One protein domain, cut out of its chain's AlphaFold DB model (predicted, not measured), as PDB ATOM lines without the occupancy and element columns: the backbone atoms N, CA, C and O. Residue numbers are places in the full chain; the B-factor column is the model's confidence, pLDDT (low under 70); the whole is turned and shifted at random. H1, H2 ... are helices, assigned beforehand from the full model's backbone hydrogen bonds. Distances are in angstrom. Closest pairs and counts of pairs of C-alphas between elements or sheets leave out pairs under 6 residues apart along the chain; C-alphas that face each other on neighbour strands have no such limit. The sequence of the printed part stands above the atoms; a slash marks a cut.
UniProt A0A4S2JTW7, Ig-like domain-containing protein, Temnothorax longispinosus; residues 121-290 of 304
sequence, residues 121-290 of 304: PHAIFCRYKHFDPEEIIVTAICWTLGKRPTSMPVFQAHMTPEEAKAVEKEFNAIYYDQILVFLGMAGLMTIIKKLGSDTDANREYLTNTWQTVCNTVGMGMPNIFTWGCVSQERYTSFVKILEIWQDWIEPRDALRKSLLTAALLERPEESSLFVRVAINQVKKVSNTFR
ATOM      1  N   PRO A 121     122.816 137.268 156.254       59.31
ATOM      2  CA  PRO A 121     122.455 138.038 157.444       59.31
ATOM      3  C   PRO A 121     122.562 137.267 158.768       59.31
ATOM      4  O   PRO A 121     122.811 137.873 159.797       59.31
ATOM      5  N   HIS A 122     122.422 135.945 158.795       58.06
ATOM      6  CA  HIS A 122     122.549 135.196 160.048       58.06
ATOM      7  C   HIS A 122     124.009 134.861 160.357       58.06
ATOM      8  O   HIS A 122     124.451 135.065 161.484       58.06
ATOM      9  N   ALA A 123     124.790 134.436 159.360       60.97
ATOM     10  CA  ALA A 123     126.198 134.077 159.557       60.97
ATOM     11  C   ALA A 123     127.084 135.271 159.955       60.97
ATOM     12  O   ALA A 123     127.993 135.131 160.767       60.97
ATOM     13  N   ILE A 124     126.827 136.455 159.390       64.00
ATOM     14  CA  ILE A 124     127.659 137.646 159.629       64.00
ATOM     15  C   ILE A 124     127.318 138.332 160.957       64.00
ATOM     16  O   ILE A 124     128.181 138.980 161.556       64.00
ATOM     17  N   PHE A 125     126.068 138.222 161.412       56.91
ATOM     18  CA  PHE A 125     125.562 139.016 162.533       56.91
ATOM     19  C   PHE A 125     125.366 138.212 163.811       56.91
ATOM     20  O   PHE A 125     125.563 138.756 164.900       56.91
ATOM     21  N   CYS A 126     125.058 136.920 163.715       53.62
ATOM     22  CA  CYS A 126     125.025 136.068 164.889       53.62
ATOM     23  C   CYS A 126     126.460 135.686 165.263       53.62
ATOM     24  O   CYS A 126     127.164 135.046 164.488       53.62
ATOM     25  N   ARG A 127     126.880 135.988 166.502       50.09
ATOM     26  CA  ARG A 127     128.094 135.422 167.138       50.09
ATOM     27  C   ARG A 127     127.932 133.915 167.424       50.09
ATOM     28  O   ARG A 127     128.331 133.425 168.481       50.09
ATOM     29  N   TYR A 128     127.265 133.190 166.534       47.78
ATOM     30  CA  TYR A 128     126.994 131.773 166.674       47.78
ATOM     31  C   TYR A 128     128.285 131.008 166.385       47.78
ATOM     32  O   TYR A 128     128.889 131.169 165.330       47.78
ATOM     33  N   LYS A 129     128.709 130.167 167.333       50.50
ATOM     34  CA  LYS A 129     129.983 129.418 167.324       50.50
ATOM     35  C   LYS A 129     130.110 128.355 166.217       50.50
ATOM     36  O   LYS A 129     131.032 127.551 166.269       50.50
ATOM     37  N   HIS A 130     129.172 128.306 165.278       52.50
ATOM     38  CA  HIS A 130     129.042 127.227 164.301       52.50
ATOM     39  C   HIS A 130     129.358 127.650 162.865       52.50
ATOM     40  O   HIS A 130     129.210 126.822 161.977       52.50
ATOM     41  N   PHE A 131     129.772 128.900 162.637       61.56
ATOM     42  CA  PHE A 131     130.178 129.350 161.309       61.56
ATOM     43  C   PHE A 131     131.657 129.663 161.281       61.56
ATOM     44  O   PHE A 131     132.136 130.542 162.007       61.56
ATOM     45  N   ASP A 132     132.356 128.937 160.418       69.94
ATOM     46  CA  ASP A 132     133.769 129.155 160.206       69.94
ATOM     47  C   ASP A 132     133.974 130.436 159.372       69.94
ATOM     48  O   ASP A 132     133.196 130.729 158.450       69.94
ATOM     49  N   PRO A 133     134.999 131.248 159.678       72.06
ATOM     50  CA  PRO A 133     135.283 132.499 158.972       72.06
ATOM     51  C   PRO A 133     135.356 132.371 157.444       72.06
ATOM     52  O   PRO A 133     134.936 133.276 156.720       72.06
ATOM     53  N   GLU A 134     135.854 131.247 156.931       75.31
ATOM     54  CA  GLU A 134     135.906 130.960 155.501       75.31
ATOM     55  C   GLU A 134     134.521 130.863 154.853       75.31
ATOM     56  O   GLU A 134     134.325 131.380 153.752       75.31
ATOM     57  N   GLU A 135     133.539 130.266 155.527       73.94
ATOM     58  CA  GLU A 135     132.184 130.089 154.998       73.94
ATOM     59  C   GLU A 135     131.476 131.435 154.871       73.94
ATOM     60  O   GLU A 135     130.764 131.683 153.892       73.94
ATOM     61  N   ILE A 136     131.742 132.342 155.816       75.88
ATOM     62  CA  ILE A 136     131.253 133.722 155.793       75.88
ATOM     63  C   ILE A 136     131.744 134.432 154.528       75.88
ATOM     64  O   ILE A 136     130.948 135.053 153.817       75.88
ATOM     65  N   ILE A 137     133.038 134.328 154.211       83.69
ATOM     66  CA  ILE A 137     133.608 135.015 153.046       83.69
ATOM     67  C   ILE A 137     133.171 134.366 151.731       83.69
ATOM     68  O   ILE A 137     132.786 135.095 150.816       83.69
ATOM     69  N   VAL A 138     133.134 133.031 151.624       78.12
ATOM     70  CA  VAL A 138     132.590 132.356 150.425       78.12
ATOM     71  C   VAL A 138     131.152 132.794 150.176       78.12
ATOM     72  O   VAL A 138     130.808 133.189 149.061       78.12
ATOM     73  N   THR A 139     130.324 132.787 151.219       76.88
ATOM     74  CA  THR A 139     128.920 133.200 151.144       76.88
ATOM     75  C   THR A 139     128.794 134.652 150.683       76.88
ATOM     76  O   THR A 139     128.002 134.946 149.785       76.88
ATOM     77  N   ALA A 140     129.611 135.559 151.226       83.06
ATOM     78  CA  ALA A 140     129.631 136.967 150.838       83.06
ATOM     79  C   ALA A 140     130.076 137.177 149.379       83.06
ATOM     80  O   ALA A 140     129.481 137.988 148.661       83.06
ATOM     81  N   ILE A 141     131.078 136.430 148.899       82.19
ATOM     82  CA  ILE A 141     131.522 136.471 147.497       82.19
ATOM     83  C   ILE A 141     130.403 135.976 146.576       82.19
ATOM     84  O   ILE A 141     130.023 136.684 145.645       82.19
ATOM     85  N   CYS A 142     129.821 134.814 146.865       75.69
ATOM     86  CA  CYS A 142     128.700 134.248 146.114       75.69
ATOM     87  C   CYS A 142     127.503 135.212 146.061       75.69
ATOM     88  O   CYS A 142     126.940 135.445 144.991       75.69
ATOM     89  N   TRP A 143     127.169 135.856 147.187       77.50
ATOM     90  CA  TRP A 143     126.138 136.896 147.247       77.50
ATOM     91  C   TRP A 143     126.458 138.084 146.340       77.50
ATOM     92  O   TRP A 143     125.601 138.527 145.576       77.50
ATOM     93  N   THR A 144     127.698 138.573 146.400       81.12
ATOM     94  CA  THR A 144     128.170 139.713 145.603       81.12
ATOM     95  C   THR A 144     128.150 139.406 144.109       81.12
ATOM     96  O   THR A 144     127.805 140.266 143.309       81.12
ATOM     97  N   LEU A 145     128.468 138.171 143.720       74.50
ATOM     98  CA  LEU A 145     128.454 137.727 142.325       74.50
ATOM     99  C   LEU A 145     127.050 137.361 141.818       74.50
ATOM    100  O   LEU A 145     126.905 136.933 140.677       74.50
ATOM    101  N   GLY A 146     126.013 137.485 142.653       68.75
ATOM    102  CA  GLY A 146     124.655 137.054 142.307       68.75
ATOM    103  C   GLY A 146     124.503 135.532 142.190       68.75
ATOM    104  O   GLY A 146     123.454 135.048 141.774       68.75
ATOM    105  N   LYS A 147     125.519 134.760 142.588       61.50
ATOM    106  CA  LYS A 147     125.519 133.294 142.598       61.50
ATOM    107  C   LYS A 147     124.967 132.807 143.937       61.50
ATOM    108  O   LYS A 147     125.708 132.360 144.805       61.50
ATOM    109  N   ARG A 148     123.660 132.963 144.137       55.44
ATOM    110  CA  ARG A 148     122.967 132.526 145.356       55.44
ATOM    111  C   ARG A 148     122.428 131.106 145.167       55.44
ATOM    112  O   ARG A 148     121.685 130.884 144.213       55.44
ATOM    113  N   PRO A 149     122.754 130.153 146.047       44.84
ATOM    114  CA  PRO A 149     122.009 128.907 146.128       44.84
ATOM    115  C   PRO A 149     120.513 129.136 146.321       44.84
ATOM    116  O   PRO A 149     120.083 129.972 147.114       44.84
ATOM    117  N   THR A 150     119.731 128.375 145.564       42.09
ATOM    118  CA  THR A 150     118.263 128.397 145.550       42.09
ATOM    119  C   THR A 150     117.648 127.841 146.836       42.09
ATOM    120  O   THR A 150     116.506 128.159 147.152       42.09
ATOM    121  N   SER A 151     118.414 127.067 147.606       39.03
ATOM    122  CA  SER A 151     118.072 126.598 148.948       39.03
ATOM    123  C   SER A 151     119.195 126.953 149.924       39.03
ATOM    124  O   SER A 151     120.324 126.488 149.759       39.03
ATOM    125  N   MET A 152     118.883 127.755 150.944       45.00
ATOM    126  CA  MET A 152     119.775 128.026 152.073       45.00
ATOM    127  C   MET A 152     119.403 127.103 153.244       45.00
ATOM    128  O   MET A 152     118.224 127.044 153.603       45.00
ATOM    129  N   PRO A 153     120.360 126.408 153.880       40.72
ATOM    130  CA  PRO A 153     120.136 125.808 155.182       40.72
ATOM    131  C   PRO A 153     119.881 126.936 156.187       40.72
ATOM    132  O   PRO A 153     120.751 127.765 156.452       40.72
ATOM    133  N   VAL A 154     118.669 126.976 156.736       45.00
ATOM    134  CA  VAL A 154     118.321 127.888 157.825       45.00
ATOM    135  C   VAL A 154     118.676 127.193 159.133       45.00
ATOM    136  O   VAL A 154     118.092 126.165 159.480       45.00
ATOM    137  N   PHE A 155     119.643 127.746 159.860       44.53
ATOM    138  CA  PHE A 155     119.979 127.274 161.197       44.53
ATOM    139  C   PHE A 155     119.033 127.909 162.212       44.53
ATOM    140  O   PHE A 155     119.013 129.126 162.386       44.53
ATOM    141  N   GLN A 156     118.247 127.076 162.896       46.88
ATOM    142  CA  GLN A 156     117.423 127.534 164.007       46.88
ATOM    143  C   GLN A 156     118.302 127.712 165.243       46.88
ATOM    144  O   GLN A 156     118.774 126.746 165.840       46.88
ATOM    145  N   ALA A 157     118.529 128.967 165.615       48.31
ATOM    146  CA  ALA A 157     119.138 129.316 166.884       48.31
ATOM    147  C   ALA A 157     118.084 129.249 167.998       48.31
ATOM    148  O   ALA A 157     117.046 129.906 167.904       48.31
ATOM    149  N   HIS A 158     118.357 128.509 169.076       48.28
ATOM    150  CA  HIS A 158     117.601 128.691 170.313       48.28
ATOM    151  C   HIS A 158     117.999 130.035 170.917       48.28
ATOM    152  O   HIS A 158     119.166 130.260 171.235       48.28
ATOM    153  N   MET A 159     117.028 130.935 171.018       50.44
ATOM    154  CA  MET A 159     117.220 132.305 171.462       50.44
ATOM    155  C   MET A 159     116.007 132.716 172.296       50.44
ATOM    156  O   MET A 159     114.876 132.349 171.965       50.44
ATOM    157  N   THR A 160     116.226 133.431 173.398       55.84
ATOM    158  CA  THR A 160     115.118 133.975 174.196       55.84
ATOM    159  C   THR A 160     114.355 135.036 173.391       55.84
ATOM    160  O   THR A 160     114.929 135.646 172.485       55.84
ATOM    161  N   PRO A 161     113.067 135.296 173.677       61.06
ATOM    162  CA  PRO A 161     112.304 136.342 172.991       61.06
ATOM    163  C   PRO A 161     112.968 137.726 173.063       61.06
ATOM    164  O   PRO A 161     112.915 138.495 172.105       61.06
ATOM    165  N   GLU A 162     113.624 138.043 174.181       55.53
ATOM    166  CA  GLU A 162     114.358 139.289 174.393       55.53
ATOM    167  C   GLU A 162     115.608 139.371 173.513       55.53
ATOM    168  O   GLU A 162     115.842 140.400 172.875       55.53
ATOM    169  N   GLU A 163     116.384 138.289 173.433       53.22
ATOM    170  CA  GLU A 163     117.543 138.188 172.542       53.22
ATOM    171  C   GLU A 163     117.115 138.226 171.075       53.22
ATOM    172  O   GLU A 163     117.707 138.962 170.294       53.22
ATOM    173  N   ALA A 164     116.040 137.528 170.702       57.28
ATOM    174  CA  ALA A 164     115.515 137.522 169.341       57.28
ATOM    175  C   ALA A 164     115.068 138.919 168.916       57.28
ATOM    176  O   ALA A 164     115.361 139.346 167.806       57.28
ATOM    177  N   LYS A 165     114.433 139.670 169.819       57.44
ATOM    178  CA  LYS A 165     114.016 141.053 169.573       57.44
ATOM    179  C   LYS A 165     115.195 142.027 169.533       57.44
ATOM    180  O   LYS A 165     115.154 143.002 168.784       57.44
ATOM    181  N   ALA A 166     116.238 141.795 170.331       56.84
ATOM    182  CA  ALA A 166     117.473 142.576 170.279       56.84
ATOM    183  C   ALA A 166     118.221 142.335 168.963       56.84
ATOM    184  O   ALA A 166     118.603 143.301 168.303       56.84
ATOM    185  N   VAL A 167     118.329 141.069 168.554       57.25
ATOM    186  CA  VAL A 167     118.855 140.642 167.258       57.25
ATOM    187  C   VAL A 167     118.009 141.239 166.143       57.25
ATOM    188  O   VAL A 167     118.559 141.936 165.319       57.25
ATOM    189  N   GLU A 168     116.685 141.126 166.151       59.06
ATOM    190  CA  GLU A 168     115.807 141.699 165.121       59.06
ATOM    191  C   GLU A 168     115.905 143.236 165.022       59.06
ATOM    192  O   GLU A 168     115.894 143.810 163.932       59.06
ATOM    193  N   LYS A 169     116.026 143.936 166.157       58.69
ATOM    194  CA  LYS A 169     116.186 145.399 166.199       58.69
ATOM    195  C   LYS A 169     117.548 145.838 165.678       58.69
ATOM    196  O   LYS A 169     117.631 146.804 164.922       58.69
ATOM    197  N   GLU A 170     118.602 145.153 166.100       55.03
ATOM    198  CA  GLU A 170     119.924 145.306 165.509       55.03
ATOM    199  C   GLU A 170     119.863 144.939 164.027       55.03
ATOM    200  O   GLU A 170     120.499 145.598 163.206       55.03
ATOM    201  N   PHE A 171     118.997 143.982 163.675       56.50
ATOM    202  CA  PHE A 171     118.887 143.517 162.324       56.50
ATOM    203  C   PHE A 171     118.338 144.654 161.437       56.50
ATOM    204  O   PHE A 171     118.999 145.166 160.539       56.50
ATOM    205  N   ASN A 172     117.166 145.179 161.771       54.31
ATOM    206  CA  ASN A 172     116.503 146.250 161.023       54.31
ATOM    207  C   ASN A 172     117.271 147.591 160.972       54.31
ATOM    208  O   ASN A 172     116.913 148.466 160.185       54.31
ATOM    209  N   ALA A 173     118.318 147.773 161.786       56.84
ATOM    210  CA  ALA A 173     119.146 148.982 161.809       56.84
ATOM    211  C   ALA A 173     120.385 148.919 160.893       56.84
ATOM    212  O   ALA A 173     121.080 149.927 160.739       56.84
ATOM    213  N   ILE A 174     120.695 147.758 160.306       58.62
ATOM    214  CA  ILE A 174     121.976 147.503 159.643       58.62
ATOM    215  C   ILE A 174     121.823 147.274 158.133       58.62
ATOM    216  O   ILE A 174     120.920 146.601 157.644       58.62
ATOM    217  N   TYR A 175     122.785 147.803 157.377       69.56
ATOM    218  CA  TYR A 175     122.905 147.656 155.929       69.56
ATOM    219  C   TYR A 175     123.466 146.272 155.513       69.56
ATOM    220  O   TYR A 175     124.613 146.185 155.069       69.56
ATOM    221  N   TYR A 176     122.679 145.191 155.631       73.75
ATOM    222  CA  TYR A 176     123.091 143.806 155.288       73.75
ATOM    223  C   TYR A 176     123.795 143.683 153.957       73.75
ATOM    224  O   TYR A 176     124.922 143.202 153.879       73.75
ATOM    225  N   ASP A 177     123.118 144.145 152.913       76.06
ATOM    226  CA  ASP A 177     123.595 144.020 151.549       76.06
ATOM    227  C   ASP A 177     124.921 144.753 151.359       76.06
ATOM    228  O   ASP A 177     125.788 144.294 150.622       76.06
ATOM    229  N   GLN A 178     125.117 145.862 152.073       82.25
ATOM    230  CA  GLN A 178     126.362 146.617 152.028       82.25
ATOM    231  C   GLN A 178     127.499 145.884 152.734       82.25
ATOM    232  O   GLN A 178     128.596 145.824 152.191       82.25
ATOM    233  N   ILE A 179     127.250 145.298 153.907       82.88
ATOM    234  CA  ILE A 179     128.258 144.512 154.633       82.88
ATOM    235  C   ILE A 179     128.625 143.253 153.846       82.88
ATOM    236  O   ILE A 179     129.802 142.916 153.741       82.88
ATOM    237  N   LEU A 180     127.642 142.597 153.236       82.69
ATOM    238  CA  LEU A 180     127.853 141.431 152.387       82.69
ATOM    239  C   LEU A 180     128.703 141.749 151.170       82.69
ATOM    240  O   LEU A 180     129.684 141.062 150.899       82.69
ATOM    241  N   VAL A 181     128.347 142.814 150.459       87.62
ATOM    242  CA  VAL A 181     129.099 143.242 149.282       87.62
ATOM    243  C   VAL A 181     130.480 143.757 149.667       87.62
ATOM    244  O   VAL A 181     131.441 143.495 148.948       87.62
ATOM    245  N   PHE A 182     130.617 144.408 150.823       91.44
ATOM    246  CA  PHE A 182     131.915 144.768 151.380       91.44
ATOM    247  C   PHE A 182     132.781 143.528 151.640       91.44
ATOM    248  O   PHE A 182     133.906 143.478 151.150       91.44
ATOM    249  N   LEU A 183     132.272 142.519 152.356       90.19
ATOM    250  CA  LEU A 183     133.018 141.296 152.672       90.19
ATOM    251  C   LEU A 183     133.343 140.477 151.419       90.19
ATOM    252  O   LEU A 183     134.455 139.973 151.302       90.19
ATOM    253  N   GLY A 184     132.423 140.390 150.456       90.25
ATOM    254  CA  GLY A 184     132.664 139.709 149.185       90.25
ATOM    255  C   GLY A 184     133.718 140.423 148.336       90.25
ATOM    256  O   GLY A 184     134.645 139.794 147.828       90.25
ATOM    257  N   MET A 185     133.637 141.753 148.237       93.69
ATOM    258  CA  MET A 185     134.652 142.574 147.573       93.69
ATOM    259  C   MET A 185     136.016 142.431 148.258       93.69
ATOM    260  O   MET A 185     137.014 142.186 147.582       93.69
ATOM    261  N   ALA A 186     136.061 142.551 149.586       93.75
ATOM    262  CA  ALA A 186     137.286 142.433 150.367       93.75
ATOM    263  C   ALA A 186     137.898 141.033 150.238       93.75
ATOM    264  O   ALA A 186     139.090 140.927 149.978       93.75
ATOM    265  N   GLY A 187     137.090 139.972 150.321       92.69
ATOM    266  CA  GLY A 187     137.530 138.592 150.131       92.69
ATOM    267  C   GLY A 187     138.137 138.341 148.750       92.69
ATOM    268  O   GLY A 187     139.170 137.690 148.642       92.69
ATOM    269  N   LEU A 188     137.552 138.903 147.686       91.62
ATOM    270  CA  LEU A 188     138.126 138.842 146.335       91.62
ATOM    271  C   LEU A 188     139.422 139.653 146.215       91.62
ATOM    272  O   LEU A 188     140.384 139.200 145.597       91.62
ATOM    273  N   MET A 189     139.463 140.850 146.805       92.75
ATOM    274  CA  MET A 189     140.664 141.683 146.818       92.75
ATOM    275  C   MET A 189     141.814 140.998 147.550       92.75
ATOM    276  O   MET A 189     142.938 141.071 147.065       92.75
ATOM    277  N   THR A 190     141.552 140.307 148.661       91.81
ATOM    278  CA  THR A 190     142.594 139.625 149.438       91.81
ATOM    279  C   THR A 190     143.127 138.359 148.771       91.81
ATOM    280  O   THR A 190     144.268 137.985 149.026       91.81
ATOM    281  N   ILE A 191     142.380 137.760 147.831       88.75
ATOM    282  CA  ILE A 191     142.930 136.746 146.913       88.75
ATOM    283  C   ILE A 191     143.988 137.370 145.981       88.75
ATOM    284  O   ILE A 191     144.982 136.719 145.664       88.75
ATOM    285  N   ILE A 192     143.786 138.616 145.529       88.44
ATOM    286  CA  ILE A 192     144.697 139.323 144.604       88.44
ATOM    287  C   ILE A 192     145.892 139.925 145.354       88.44
ATOM    288  O   ILE A 192     147.032 139.817 144.907       88.44
ATOM    289  N   LYS A 193     145.626 140.589 146.480       88.75
ATOM    290  CA  LYS A 193     146.593 141.307 147.308       88.75
ATOM    291  C   LYS A 193     146.341 140.971 148.774       88.75
ATOM    292  O   LYS A 193     145.392 141.486 149.363       88.75
ATOM    293  N   LYS A 194     147.234 140.179 149.369       86.75
ATOM    294  CA  LYS A 194     147.172 139.870 150.801       86.75
ATOM    295  C   LYS A 194     147.240 141.134 151.664       86.75
ATOM    296  O   LYS A 194     147.905 142.114 151.311       86.75
ATOM    297  N   LEU A 195     146.559 141.084 152.802       84.50
ATOM    298  CA  LEU A 195     146.682 142.069 153.870       84.50
ATOM    299  C   LEU A 195     148.094 142.008 154.476       84.50
ATOM    300  O   LEU A 195     148.714 140.947 154.536       84.50
ATOM    301  N   GLY A 196     148.622 143.165 154.874       81.25
ATOM    302  CA  GLY A 196     149.924 143.263 155.537       81.25
ATOM    303  C   GLY A 196     149.839 142.923 157.026       81.25
ATOM    304  O   GLY A 196     148.761 142.672 157.552       81.25
ATOM    305  N   SER A 197     150.967 142.981 157.734       81.62
ATOM    306  CA  SER A 197     151.001 142.813 159.197       81.62
ATOM    307  C   SER A 197     150.486 144.032 159.975       81.62
ATOM    308  O   SER A 197     150.262 143.942 161.177       81.62
ATOM    309  N   ASP A 198     150.344 145.182 159.313       84.62
ATOM    310  CA  ASP A 198     149.866 146.428 159.915       84.62
ATOM    311  C   ASP A 198     148.333 146.509 159.831       84.62
ATOM    312  O   ASP A 198     147.750 146.759 158.770       84.62
ATOM    313  N   THR A 199     147.673 146.272 160.967       77.88
ATOM    314  CA  THR A 199     146.211 146.278 161.083       77.88
ATOM    315  C   THR A 199     145.594 147.640 160.759       77.88
ATOM    316  O   THR A 199     144.508 147.682 160.174       77.88
ATOM    317  N   ASP A 200     146.266 148.746 161.087       81.88
ATOM    318  CA  ASP A 200     145.749 150.096 160.841       81.88
ATOM    319  C   ASP A 200     145.850 150.451 159.357       81.88
ATOM    320  O   ASP A 200     144.881 150.946 158.773       81.88
ATOM    321  N   ALA A 201     146.955 150.083 158.704       85.38
ATOM    322  CA  ALA A 201     147.102 150.235 157.259       85.38
ATOM    323  C   ALA A 201     146.084 149.382 156.478       85.38
ATOM    324  O   ALA A 201     145.483 149.849 155.505       85.38
ATOM    325  N   ASN A 202     145.840 148.136 156.908       85.56
ATOM    326  CA  ASN A 202     144.817 147.268 156.312       85.56
ATOM    327  C   ASN A 202     143.415 147.868 156.463       85.56
ATOM    328  O   ASN A 202     142.622 147.874 155.515       85.56
ATOM    329  N   ARG A 203     143.126 148.401 157.654       84.00
ATOM    330  CA  ARG A 203     141.869 149.074 157.969       84.00
ATOM    331  C   ARG A 203     141.652 150.288 157.077       84.00
ATOM    332  O   ARG A 203     140.585 150.436 156.479       84.00
ATOM    333  N   GLU A 204     142.653 151.154 156.982       87.56
ATOM    334  CA  GLU A 204     142.608 152.349 156.148       87.56
ATOM    335  C   GLU A 204     142.392 151.972 154.677       87.56
ATOM    336  O   GLU A 204     141.494 152.505 154.026       87.56
ATOM    337  N   TYR A 205     143.130 150.982 154.170       89.38
ATOM    338  CA  TYR A 205     143.001 150.502 152.796       89.38
ATOM    339  C   TYR A 205     141.585 150.010 152.457       89.38
ATOM    340  O   TYR A 205     140.992 150.458 151.468       89.38
ATOM    341  N   LEU A 206     141.021 149.108 153.269       89.94
ATOM    342  CA  LEU A 206     139.684 148.554 153.032       89.94
ATOM    343  C   LEU A 206     138.595 149.625 153.190       89.94
ATOM    344  O   LEU A 206     137.664 149.681 152.386       89.94
ATOM    345  N   THR A 207     138.738 150.514 154.176       88.50
ATOM    346  CA  THR A 207     137.781 151.603 154.430       88.50
ATOM    347  C   THR A 207     137.795 152.637 153.307       88.50
ATOM    348  O   THR A 207     136.733 153.021 152.821       88.50
ATOM    349  N   ASN A 208     138.974 153.040 152.829       90.00
ATOM    350  CA  ASN A 208     139.118 153.984 151.717       90.00
ATOM    351  C   ASN A 208     138.623 153.382 150.395       90.00
ATOM    352  O   ASN A 208     137.979 154.065 149.590       90.00
ATOM    353  N   THR A 209     138.860 152.084 150.183       90.94
ATOM    354  CA  THR A 209     138.309 151.373 149.022       90.94
ATOM    355  C   THR A 209     136.783 151.369 149.070       90.94
ATOM    356  O   THR A 209     136.131 151.722 148.086       90.94
ATOM    357  N   TRP A 210     136.197 151.055 150.228       91.69
ATOM    358  CA  TRP A 210     134.748 151.083 150.412       91.69
ATOM    359  C   TRP A 210     134.153 152.494 150.289       91.69
ATOM    360  O   TRP A 210     133.120 152.681 149.646       91.69
ATOM    361  N   GLN A 211     134.832 153.518 150.809       90.31
ATOM    362  CA  GLN A 211     134.432 154.916 150.631       90.31
ATOM    363  C   GLN A 211     134.397 155.302 149.147       90.31
ATOM    364  O   GLN A 211     133.482 155.995 148.706       90.31
ATOM    365  N   THR A 212     135.352 154.812 148.352       90.81
ATOM    366  CA  THR A 212     135.363 155.025 146.899       90.81
ATOM    367  C   THR A 212     134.140 154.390 146.234       90.81
ATOM    368  O   THR A 212     133.551 155.005 145.342       90.81
ATOM    369  N   VAL A 213     133.724 153.194 146.672       90.12
ATOM    370  CA  VAL A 213     132.476 152.560 146.209       90.12
ATOM    371  C   VAL A 213     131.280 153.455 146.530       90.12
ATOM    372  O   VAL A 213     130.545 153.820 145.614       90.12
ATOM    373  N   CYS A 214     131.138 153.887 147.786       87.94
ATOM    374  CA  CYS A 214     130.034 154.747 148.228       87.94
ATOM    375  C   CYS A 214     129.966 156.060 147.425       87.94
ATOM    376  O   CYS A 214     128.907 156.423 146.910       87.94
ATOM    377  N   ASN A 215     131.109 156.730 147.240       88.94
ATOM    378  CA  ASN A 215     131.210 157.977 146.477       88.94
ATOM    379  C   ASN A 215     130.813 157.795 145.006       88.94
ATOM    380  O   ASN A 215     130.166 158.661 144.428       88.94
ATOM    381  N   THR A 216     131.199 156.669 144.401       87.75
ATOM    382  CA  THR A 216     130.919 156.387 142.984       87.75
ATOM    383  C   THR A 216     129.444 156.053 142.752       87.75
ATOM    384  O   THR A 216     128.900 156.393 141.705       87.75
ATOM    385  N   VAL A 217     128.782 155.395 143.709       85.88
ATOM    386  CA  VAL A 217     127.341 155.096 143.628       85.88
ATOM    387  C   VAL A 217     126.504 156.376 143.742       85.88
ATOM    388  O   VAL A 217     125.472 156.484 143.085       85.88
ATOM    389  N   GLY A 218     126.952 157.361 144.528       71.69
ATOM    390  CA  GLY A 218     126.510 158.757 144.409       71.69
ATOM    391  C   GLY A 218     125.053 159.075 144.780       71.69
ATOM    392  O   GLY A 218     124.591 160.174 144.500       71.69
ATOM    393  N   MET A 219     124.320 158.168 145.433       61.59
ATOM    394  CA  MET A 219     122.884 158.327 145.736       61.59
ATOM    395  C   MET A 219     122.561 158.103 147.219       61.59
ATOM    396  O   MET A 219     121.776 157.227 147.567       61.59
ATOM    397  N   GLY A 220     123.207 158.849 148.121       62.94
ATOM    398  CA  GLY A 220     122.903 158.759 149.557       62.94
ATOM    399  C   GLY A 220     123.211 157.399 150.193       62.94
ATOM    400  O   GLY A 220     122.707 157.125 151.275       62.94
ATOM    401  N   MET A 221     124.028 156.557 149.543       74.00
ATOM    402  CA  MET A 221     124.555 155.322 150.123       74.00
ATOM    403  C   MET A 221     125.555 155.698 151.226       74.00
ATOM    404  O   MET A 221     126.628 156.224 150.912       74.00
ATOM    405  N   PRO A 222     125.219 155.486 152.510       74.81
ATOM    406  CA  PRO A 222     126.101 155.867 153.596       74.81
ATOM    407  C   PRO A 222     127.253 154.874 153.682       74.81
ATOM    408  O   PRO A 222     127.066 153.667 153.527       74.81
ATOM    409  N   ASN A 223     128.451 155.368 153.982       81.38
ATOM    410  CA  ASN A 223     129.534 154.468 154.328       81.38
ATOM    411  C   ASN A 223     129.230 153.850 155.706       81.38
ATOM    412  O   ASN A 223     129.165 154.542 156.726       81.38
ATOM    413  N   ILE A 224     129.063 152.526 155.722       79.50
ATOM    414  CA  ILE A 224     128.779 151.715 156.916       79.50
ATOM    415  C   ILE A 224     129.792 151.912 158.061       79.50
ATOM    416  O   ILE A 224     129.467 151.627 159.213       79.50
ATOM    417  N   PHE A 225     130.987 152.438 157.770       78.69
ATOM    418  CA  PHE A 225     132.049 152.710 158.742       78.69
ATOM    419  C   PHE A 225     132.093 154.163 159.235       78.69
ATOM    420  O   PHE A 225     132.683 154.423 160.279       78.69
ATOM    421  N   THR A 226     131.473 155.122 158.537       69.94
ATOM    422  CA  THR A 226     131.532 156.547 158.925       69.94
ATOM    423  C   THR A 226     130.423 156.966 159.885       69.94
ATOM    424  O   THR A 226     130.556 157.982 160.556       69.94
ATOM    425  N   TRP A 227     129.312 156.226 159.943       60.41
ATOM    426  CA  TRP A 227     128.109 156.612 160.703       60.41
ATOM    427  C   TRP A 227     127.868 155.757 161.955       60.41
ATOM    428  O   TRP A 227     126.754 155.697 162.468       60.41
ATOM    429  N   GLY A 228     128.896 155.058 162.444       59.72
ATOM    430  CA  GLY A 228     128.778 154.195 163.627       59.72
ATOM    431  C   GLY A 228     127.843 152.990 163.443       59.72
ATOM    432  O   GLY A 228     127.547 152.303 164.415       59.72
ATOM    433  N   CYS A 229     127.391 152.717 162.213       62.38
ATOM    434  CA  CYS A 229     126.526 151.582 161.881       62.38
ATOM    435  C   CYS A 229     127.240 150.242 162.111       62.38
ATOM    436  O   CYS A 229     126.630 149.256 162.518       62.38
ATOM    437  N   VAL A 230     128.551 150.219 161.872       68.94
ATOM    438  CA  VAL A 230     129.447 149.134 162.264       68.94
ATOM    439  C   VAL A 230     130.337 149.645 163.392       68.94
ATOM    440  O   VAL A 230     131.073 150.615 163.215       68.94
ATOM    441  N   SER A 231     130.276 148.997 164.559       71.31
ATOM    442  CA  SER A 231     131.148 149.342 165.682       71.31
ATOM    443  C   SER A 231     132.615 149.044 165.357       71.31
ATOM    444  O   SER A 231     132.932 148.156 164.560       71.31
ATOM    445  N   GLN A 232     133.531 149.749 166.022       71.62
ATOM    446  CA  GLN A 232     134.972 149.516 165.898       71.62
ATOM    447  C   GLN A 232     135.348 148.050 166.166       71.62
ATOM    448  O   GLN A 232     136.180 147.487 165.457       71.62
ATOM    449  N   GLU A 233     134.713 147.439 167.169       69.88
ATOM    450  CA  GLU A 233     134.879 146.029 167.533       69.88
ATOM    451  C   GLU A 233     134.445 145.105 166.389       69.88
ATOM    452  O   GLU A 233     135.199 144.216 165.997       69.88
ATOM    453  N   ARG A 234     133.271 145.360 165.797       73.62
ATOM    454  CA  ARG A 234     132.735 144.572 164.680       73.62
ATOM    455  C   ARG A 234     133.606 144.684 163.431       73.62
ATOM    456  O   ARG A 234     133.849 143.680 162.770       73.62
ATOM    457  N   TYR A 235     134.130 145.872 163.135       76.88
ATOM    458  CA  TYR A 235     135.098 146.039 162.050       76.88
ATOM    459  C   TYR A 235     136.341 145.169 162.262       76.88
ATOM    460  O   TYR A 235     136.776 144.460 161.359       76.88
ATOM    461  N   THR A 236     136.901 145.198 163.473       76.88
ATOM    462  CA  THR A 236     138.061 144.373 163.824       76.88
ATOM    463  C   THR A 236     137.751 142.882 163.669       76.88
ATOM    464  O   THR A 236     138.611 142.130 163.215       76.88
ATOM    465  N   SER A 237     136.525 142.441 163.967       79.00
ATOM    466  CA  SER A 237     136.085 141.070 163.673       79.00
ATOM    467  C   SER A 237     136.104 140.755 162.174       79.00
ATOM    468  O   SER A 237     136.580 139.689 161.801       79.00
ATOM    469  N   PHE A 238     135.660 141.669 161.306       81.81
ATOM    470  CA  PHE A 238     135.708 141.463 159.851       81.81
ATOM    471  C   PHE A 238     137.134 141.323 159.321       81.81
ATOM    472  O   PHE A 238     137.390 140.456 158.489       81.81
ATOM    473  N   VAL A 239     138.075 142.127 159.824       82.19
ATOM    474  CA  VAL A 239     139.491 142.011 159.441       82.19
ATOM    475  C   VAL A 239     140.051 140.645 159.842       82.19
ATOM    476  O   VAL A 239     140.641 139.975 159.004       82.19
ATOM    477  N   LYS A 240     139.775 140.180 161.066       82.00
ATOM    478  CA  LYS A 240     140.191 138.842 161.522       82.00
ATOM    479  C   LYS A 240     139.594 137.715 160.679       82.00
ATOM    480  O   LYS A 240     140.286 136.756 160.358       82.00
ATOM    481  N   ILE A 241     138.322 137.835 160.295       83.00
ATOM    482  CA  ILE A 241     137.670 136.875 159.393       83.00
ATOM    483  C   ILE A 241     138.401 136.834 158.044       83.00
ATOM    484  O   ILE A 241     138.662 135.754 157.519       83.00
ATOM    485  N   LEU A 242     138.779 137.994 157.500       86.50
ATOM    486  CA  LEU A 242     139.532 138.091 156.247       86.50
ATOM    487  C   LEU A 242     140.960 137.541 156.363       86.50
ATOM    488  O   LEU A 242     141.469 137.002 155.384       86.50
ATOM    489  N   GLU A 243     141.624 137.685 157.509       82.69
ATOM    490  CA  GLU A 243     142.938 137.079 157.781       82.69
ATOM    491  C   GLU A 243     142.845 135.547 157.763       82.69
ATOM    492  O   GLU A 243     143.552 134.906 156.990       82.69
ATOM    493  N   ILE A 244     141.887 134.968 158.496       81.44
ATOM    494  CA  ILE A 244     141.651 133.512 158.516       81.44
ATOM    495  C   ILE A 244     141.293 132.994 157.117       81.44
ATOM    496  O   ILE A 244     141.836 131.991 156.654       81.44
ATOM    497  N   TRP A 245     140.425 133.716 156.405       85.12
ATOM    498  CA  TRP A 245     140.083 133.419 155.017       85.12
ATOM    499  C   TRP A 245     141.308 133.371 154.102       85.12
ATOM    500  O   TRP A 245     141.385 132.489 153.252       85.12
ATOM    501  N   GLN A 246     142.257 134.300 154.247       86.88
ATOM    502  CA  GLN A 246     143.450 134.357 153.397       86.88
ATOM    503  C   GLN A 246     144.336 133.126 153.569       86.88
ATOM    504  O   GLN A 246     144.766 132.548 152.569       86.88
ATOM    505  N   ASP A 247     144.560 132.708 154.813       81.31
ATOM    506  CA  ASP A 247     145.343 131.511 155.120       81.31
ATOM    507  C   ASP A 247     144.626 130.249 154.622       81.31
ATOM    508  O   ASP A 247     145.237 129.342 154.054       81.31
ATOM    509  N   TRP A 248     143.298 130.210 154.756       84.12
ATOM    510  CA  TRP A 248     142.481 129.102 154.278       84.12
ATOM    511  C   TRP A 248     142.433 129.018 152.747       84.12
ATOM    512  O   TRP A 248     142.535 127.934 152.172       84.12
ATOM    513  N   ILE A 249     142.284 130.137 152.040       77.75
ATOM    514  CA  ILE A 249     142.123 130.134 150.581       77.75
ATOM    515  C   ILE A 249     143.459 129.954 149.846       77.75
ATOM    516  O   ILE A 249     143.472 129.480 148.709       77.75
ATOM    517  N   GLU A 250     144.586 130.294 150.476       81.62
ATOM    518  CA  GLU A 250     145.927 130.207 149.893       81.62
ATOM    519  C   GLU A 250     146.268 128.846 149.259       81.62
ATOM    520  O   GLU A 250     146.644 128.844 148.085       81.62
ATOM    521  N   PRO A 251     146.095 127.693 149.934       74.44
ATOM    522  CA  PRO A 251     146.392 126.388 149.339       74.44
ATOM    523  C   PRO A 251     145.358 125.913 148.295       74.44
ATOM    524  O   PRO A 251     145.518 124.839 147.718       74.44
ATOM    525  N   ARG A 252     144.276 126.665 148.039       77.62
ATOM    526  CA  ARG A 252     143.121 126.234 147.225       77.62
ATOM    527  C   ARG A 252     143.099 126.902 145.845       77.62
ATOM    528  O   ARG A 252     142.181 127.648 145.505       77.62
ATOM    529  N   ASP A 253     144.096 126.602 145.013       67.69
ATOM    530  CA  ASP A 253     144.294 127.203 143.679       67.69
ATOM    531  C   ASP A 253     143.070 127.175 142.763       67.69
ATOM    532  O   ASP A 253     142.735 128.186 142.141       67.69
ATOM    533  N   ALA A 254     142.397 126.026 142.671       63.06
ATOM    534  CA  ALA A 254     141.228 125.863 141.813       63.06
ATOM    535  C   ALA A 254     140.078 126.789 142.244       63.06
ATOM    536  O   ALA A 254     139.449 127.437 141.403       63.06
ATOM    537  N   LEU A 255     139.854 126.911 143.556       69.94
ATOM    538  CA  LEU A 255     138.823 127.780 144.114       69.94
ATOM    539  C   LEU A 255     139.182 129.257 143.908       69.94
ATOM    540  O   LEU A 255     138.349 130.013 143.415       69.94
ATOM    541  N   ARG A 256     140.437 129.655 144.168       77.19
ATOM    542  CA  ARG A 256     140.932 131.020 143.890       77.19
ATOM    543  C   ARG A 256     140.692 131.429 142.442       77.19
ATOM    544  O   ARG A 256     140.106 132.480 142.186       77.19
ATOM    545  N   LYS A 257     141.116 130.585 141.495       72.44
ATOM    546  CA  LYS A 257     140.932 130.824 140.057       72.44
ATOM    547  C   LYS A 257     139.457 130.948 139.699       72.44
ATOM    548  O   LYS A 257     139.107 131.869 138.969       72.44
ATOM    549  N   SER A 258     138.604 130.073 140.226       73.31
ATOM    550  CA  SER A 258     137.165 130.079 139.936       73.31
ATOM    551  C   SER A 258     136.485 131.356 140.434       73.31
ATOM    552  O   SER A 258     135.794 132.020 139.664       73.31
ATOM    553  N   LEU A 259     136.748 131.759 141.684       75.88
ATOM    554  CA  LEU A 259     136.185 132.978 142.276       75.88
ATOM    555  C   LEU A 259     136.640 134.240 141.528       75.88
ATOM    556  O   LEU A 259     135.823 135.107 141.219       75.88
ATOM    557  N   LEU A 260     137.928 134.330 141.177       79.00
ATOM    558  CA  LEU A 260     138.451 135.452 140.393       79.00
ATOM    559  C   LEU A 260     137.910 135.464 138.962       79.00
ATOM    560  O   LEU A 260     137.586 136.527 138.446       79.00
ATOM    561  N   THR A 261     137.794 134.304 138.318       75.12
ATOM    562  CA  THR A 261     137.224 134.179 136.968       75.12
ATOM    563  C   THR A 261     135.791 134.699 136.960       75.12
ATOM    564  O   THR A 261     135.472 135.567 136.149       75.12
ATOM    565  N   ALA A 262     134.965 134.258 137.914       76.25
ATOM    566  CA  ALA A 262     133.593 134.732 138.059       76.25
ATOM    567  C   ALA A 262     133.535 136.253 138.290       76.25
ATOM    568  O   ALA A 262     132.779 136.952 137.625       76.25
ATOM    569  N   ALA A 263     134.394 136.807 139.151       79.50
ATOM    570  CA  ALA A 263     134.418 138.246 139.423       79.50
ATOM    571  C   ALA A 263     134.930 139.110 138.252       79.50
ATOM    572  O   ALA A 263     134.474 140.239 138.050       79.50
ATOM    573  N   LEU A 264     135.923 138.624 137.503       80.12
ATOM    574  CA  LEU A 264     136.630 139.420 136.497       80.12
ATOM    575  C   LEU A 264     136.010 139.301 135.100       80.12
ATOM    576  O   LEU A 264     135.973 140.305 134.382       80.12
ATOM    577  N   LEU A 265     135.531 138.112 134.721       69.19
ATOM    578  CA  LEU A 265     135.042 137.826 133.368       69.19
ATOM    579  C   LEU A 265     133.528 137.953 133.229       69.19
ATOM    580  O   LEU A 265     133.069 138.365 132.163       69.19
ATOM    581  N   GLU A 266     132.749 137.673 134.275       62.69
ATOM    582  CA  GLU A 266     131.307 137.898 134.200       62.69
ATOM    583  C   GLU A 266     131.026 139.411 134.184       62.69
ATOM    584  O   GLU A 266     131.615 140.211 134.928       62.69
ATOM    585  N   ARG A 267     130.158 139.838 133.260       57.72
ATOM    586  CA  ARG A 267     129.625 141.200 133.219       57.72
ATOM    587  C   ARG A 267     128.315 141.201 133.985       57.72
ATOM    588  O   ARG A 267     127.337 140.651 133.487       57.72
ATOM    589  N   PRO A 268     128.254 141.824 135.164       56.06
ATOM    590  CA  PRO A 268     127.050 141.762 135.962       56.06
ATOM    591  C   PRO A 268     126.142 142.927 135.533       56.06
ATOM    592  O   PRO A 268     125.928 143.879 136.282       56.06
ATOM    593  N   GLU A 269     125.678 142.898 134.278       53.72
ATOM    594  CA  GLU A 269     124.792 143.930 133.707       53.72
ATOM    595  C   GLU A 269     123.439 143.968 134.436       53.72
ATOM    596  O   GLU A 269     122.869 145.043 134.599       53.72
ATOM    597  N   GLU A 270     123.012 142.830 134.995       59.53
ATOM    598  CA  GLU A 270     121.781 142.669 135.782       59.53
ATOM    599  C   GLU A 270     121.951 142.934 137.289       59.53
ATOM    600  O   GLU A 270     120.976 142.972 138.039       59.53
ATOM    601  N   SER A 271     123.181 143.127 137.772       70.81
ATOM    602  CA  SER A 271     123.416 143.371 139.200       70.81
ATOM    603  C   SER A 271     123.172 144.828 139.592       70.81
ATOM    604  O   SER A 271     123.293 145.753 138.783       70.81
ATOM    605  N   SER A 272     122.872 145.046 140.875       77.56
ATOM    606  CA  SER A 272     122.683 146.389 141.426       77.56
ATOM    607  C   SER A 272     123.898 147.297 141.178       77.56
ATOM    608  O   SER A 272     125.047 146.850 141.130       77.56
ATOM    609  N   LEU A 273     123.659 148.607 141.063       78.44
ATOM    610  CA  LEU A 273     124.717 149.582 140.784       78.44
ATOM    611  C   LEU A 273     125.887 149.489 141.781       78.44
ATOM    612  O   LEU A 273     127.043 149.552 141.369       78.44
ATOM    613  N   PHE A 274     125.610 149.299 143.073       81.12
ATOM    614  CA  PHE A 274     126.672 149.238 144.081       81.12
ATOM    615  C   PHE A 274     127.488 147.937 144.013       81.12
ATOM    616  O   PHE A 274     128.706 147.993 144.183       81.12
ATOM    617  N   VAL A 275     126.877 146.799 143.656       83.44
ATOM    618  CA  VAL A 275     127.604 145.551 143.356       83.44
ATOM    619  C   VAL A 275     128.541 145.749 142.163       83.44
ATOM    620  O   VAL A 275     129.726 145.419 142.240       83.44
ATOM    621  N   ARG A 276     128.049 146.361 141.078       82.50
ATOM    622  CA  ARG A 276     128.858 146.650 139.879       82.50
ATOM    623  C   ARG A 276     130.071 147.507 140.213       82.50
ATOM    624  O   ARG A 276     131.179 147.227 139.755       82.50
ATOM    625  N   VAL A 277     129.873 148.553 141.012       87.62
ATOM    626  CA  VAL A 277     130.951 149.447 141.448       87.62
ATOM    627  C   VAL A 277     131.958 148.710 142.338       87.62
ATOM    628  O   VAL A 277     133.160 148.882 142.132       87.62
ATOM    629  N   ALA A 278     131.506 147.863 143.268       89.38
ATOM    630  CA  ALA A 278     132.382 147.063 144.127       89.38
ATOM    631  C   ALA A 278     133.252 146.085 143.316       89.38
ATOM    632  O   ALA A 278     134.477 146.082 143.445       89.38
ATOM    633  N   ILE A 279     132.658 145.331 142.386       88.38
ATOM    634  CA  ILE A 279     133.401 144.434 141.486       88.38
ATOM    635  C   ILE A 279     134.368 145.210 140.578       88.38
ATOM    636  O   ILE A 279     135.475 144.751 140.302       88.38
ATOM    637  N   ASN A 280     134.019 146.427 140.155       89.12
ATOM    638  CA  ASN A 280     134.950 147.277 139.412       89.12
ATOM    639  C   ASN A 280     136.176 147.690 140.243       89.12
ATOM    640  O   ASN A 280     137.254 147.851 139.669       89.12
ATOM    641  N   GLN A 281     136.061 147.831 141.569       90.50
ATOM    642  CA  GLN A 281     137.236 148.032 142.428       90.50
ATOM    643  C   GLN A 281     138.124 146.783 142.460       90.50
ATOM    644  O   GLN A 281     139.335 146.907 142.292       90.50
ATOM    645  N   VAL A 282     137.536 145.583 142.547       90.25
ATOM    646  CA  VAL A 282     138.280 144.309 142.432       90.25
ATOM    647  C   VAL A 282     139.046 144.246 141.104       90.25
ATOM    648  O   VAL A 282     140.242 143.948 141.086       90.25
ATOM    649  N   LYS A 283     138.400 144.613 139.988       89.44
ATOM    650  CA  LYS A 283     139.026 144.677 138.653       89.44
ATOM    651  C   LYS A 283     140.190 145.672 138.597       89.44
ATOM    652  O   LYS A 283     141.229 145.356 138.022       89.44
ATOM    653  N   LYS A 284     140.054 146.851 139.215       88.56
ATOM    654  CA  LYS A 284     141.141 147.845 139.302       88.56
ATOM    655  C   LYS A 284     142.358 147.290 140.038       88.56
ATOM    656  O   LYS A 284     143.463 147.418 139.523       88.56
ATOM    657  N   VAL A 285     142.153 146.641 141.186       86.12
ATOM    658  CA  VAL A 285     143.239 146.005 141.953       86.12
ATOM    659  C   VAL A 285     143.882 144.872 141.151       86.12
ATOM    660  O   VAL A 285     145.098 144.758 141.117       86.12
ATOM    661  N   SER A 286     143.102 144.065 140.431       85.12
ATOM    662  CA  SER A 286     143.662 143.016 139.566       85.12
ATOM    663  C   SER A 286     144.582 143.581 138.475       85.12
ATOM    664  O   SER A 286     145.669 143.054 138.242       85.12
ATOM    665  N   ASN A 287     144.183 144.687 137.839       82.12
ATOM    666  CA  ASN A 287     144.953 145.305 136.760       82.12
ATOM    667  C   ASN A 287     146.243 145.978 137.243       82.12
ATOM    668  O   ASN A 287     147.222 145.976 136.504       82.12
ATOM    669  N   THR A 288     146.276 146.528 138.459       77.12
ATOM    670  CA  THR A 288     147.510 147.100 139.028       77.12
ATOM    671  C   THR A 288     148.513 146.029 139.455       77.12
ATOM    672  O   THR A 288     149.708 146.307 139.493       77.12
ATOM    673  N   PHE A 289     148.046 144.811 139.744       62.19
ATOM    674  CA  PHE A 289     148.879 143.676 140.150       62.19
ATOM    675  C   PHE A 289     149.283 142.739 139.005       62.19
ATOM    676  O   PHE A 289     150.074 141.832 139.244       62.19
ATOM    677  N   ARG A 290     148.812 142.944 137.764       52.16
ATOM    678  CA  ARG A 290     149.415 142.327 136.567       52.16
ATOM    679  C   ARG A 290     150.670 143.120 136.182       52.16
ATOM    680  O   ARG A 290     150.526 144.210 135.626       52.16
TER     681      ARG A 290
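What this domain is: This is residues 121 to 290 of the 304 residues of the protein "Ig-like domain-containing protein" of Temnothorax longispinosus (UniProt A0A4S2JTW7). A compact cluster of crossed helices is built round one buried helix, H4: H8 runs side by side with it, H2 crosses it, and H6 and H7 also pack on it. H5 crosses H8, while H3 reaches away from the cluster as an arm, its residues 161 to 166 sticking out, with the short H1 near it. The printed part has 170 residues with eight named helices, H1 to H8 in chain order, and no named strand; the class is all helix. It is compact, with a radius of gyration of the C-alphas of 15.9 A, and spans 52 by 37 by 36 A.

Where its parts are: The longest helix is H5, residues 199 to 217, 27.2 A from C-alpha 199 at (146.211, 146.278, 161.083) to C-alpha 217 at (127.341, 155.096, 143.628). H4 is residues 176 to 192, 24.5 A; H8 is residues 273 to 289, 24.9 A, ending at C-alpha 289, (148.879, 143.676, 140.150). H6 is residues 232 to 249, 25.7 A. The shorter helices are H1, residues 121 to 125, beginning at C-alpha 121, (122.455, 138.038, 157.444); H2, residues 133 to 144; H3, residues 161 to 172; and H7, residues 253 to 265.

How they stand to each other: H4 is the hub and touches four helices. H8 touches it at a shallow tilt of 13 degrees, the same way, the closest C-alphas being those of Met 189 and Val 282, 5.6 A apart. H2 touches H4 about perpendicular, at 73 degrees, with the C-alphas of Ile 141 and Gly 184 closest at 3.8 A. H6 touches H4 at a steep tilt of 42 degrees, Gly 187 to Leu 242 being the closest C-alphas at 6.5 A. H7 touches residues 188 to 191 of H4, closest at the C-alphas of Ile 191 and Arg 256, 6.8 A. H5 touches H8 with residues 209 to 217 alone, at a steep tilt of 50 degrees, opposite ways; the closest C-alphas, Val 213 and Ala 278, are 5.9 A apart. H1 and H3 are near each other, and H3 and H4 are apart. Every O i to N i+4 pair is within hydrogen-bond range in H2 to H8; in H1 it is 0 of 1, and 0 of 2 O i to N i+3 pairs.

The domain as a whole: The C-alphas farthest apart, those of Pro 161 and Arg 290, are 52.3 A from each other. The printed part has no cut. The links from H2 to H3, 16 residues, and from H5 to H6, 14 residues, are long. The mean pLDDT of the printed part is 73.5; 61 residues are under 70, among them residues 121 to 132 and 146 to 175.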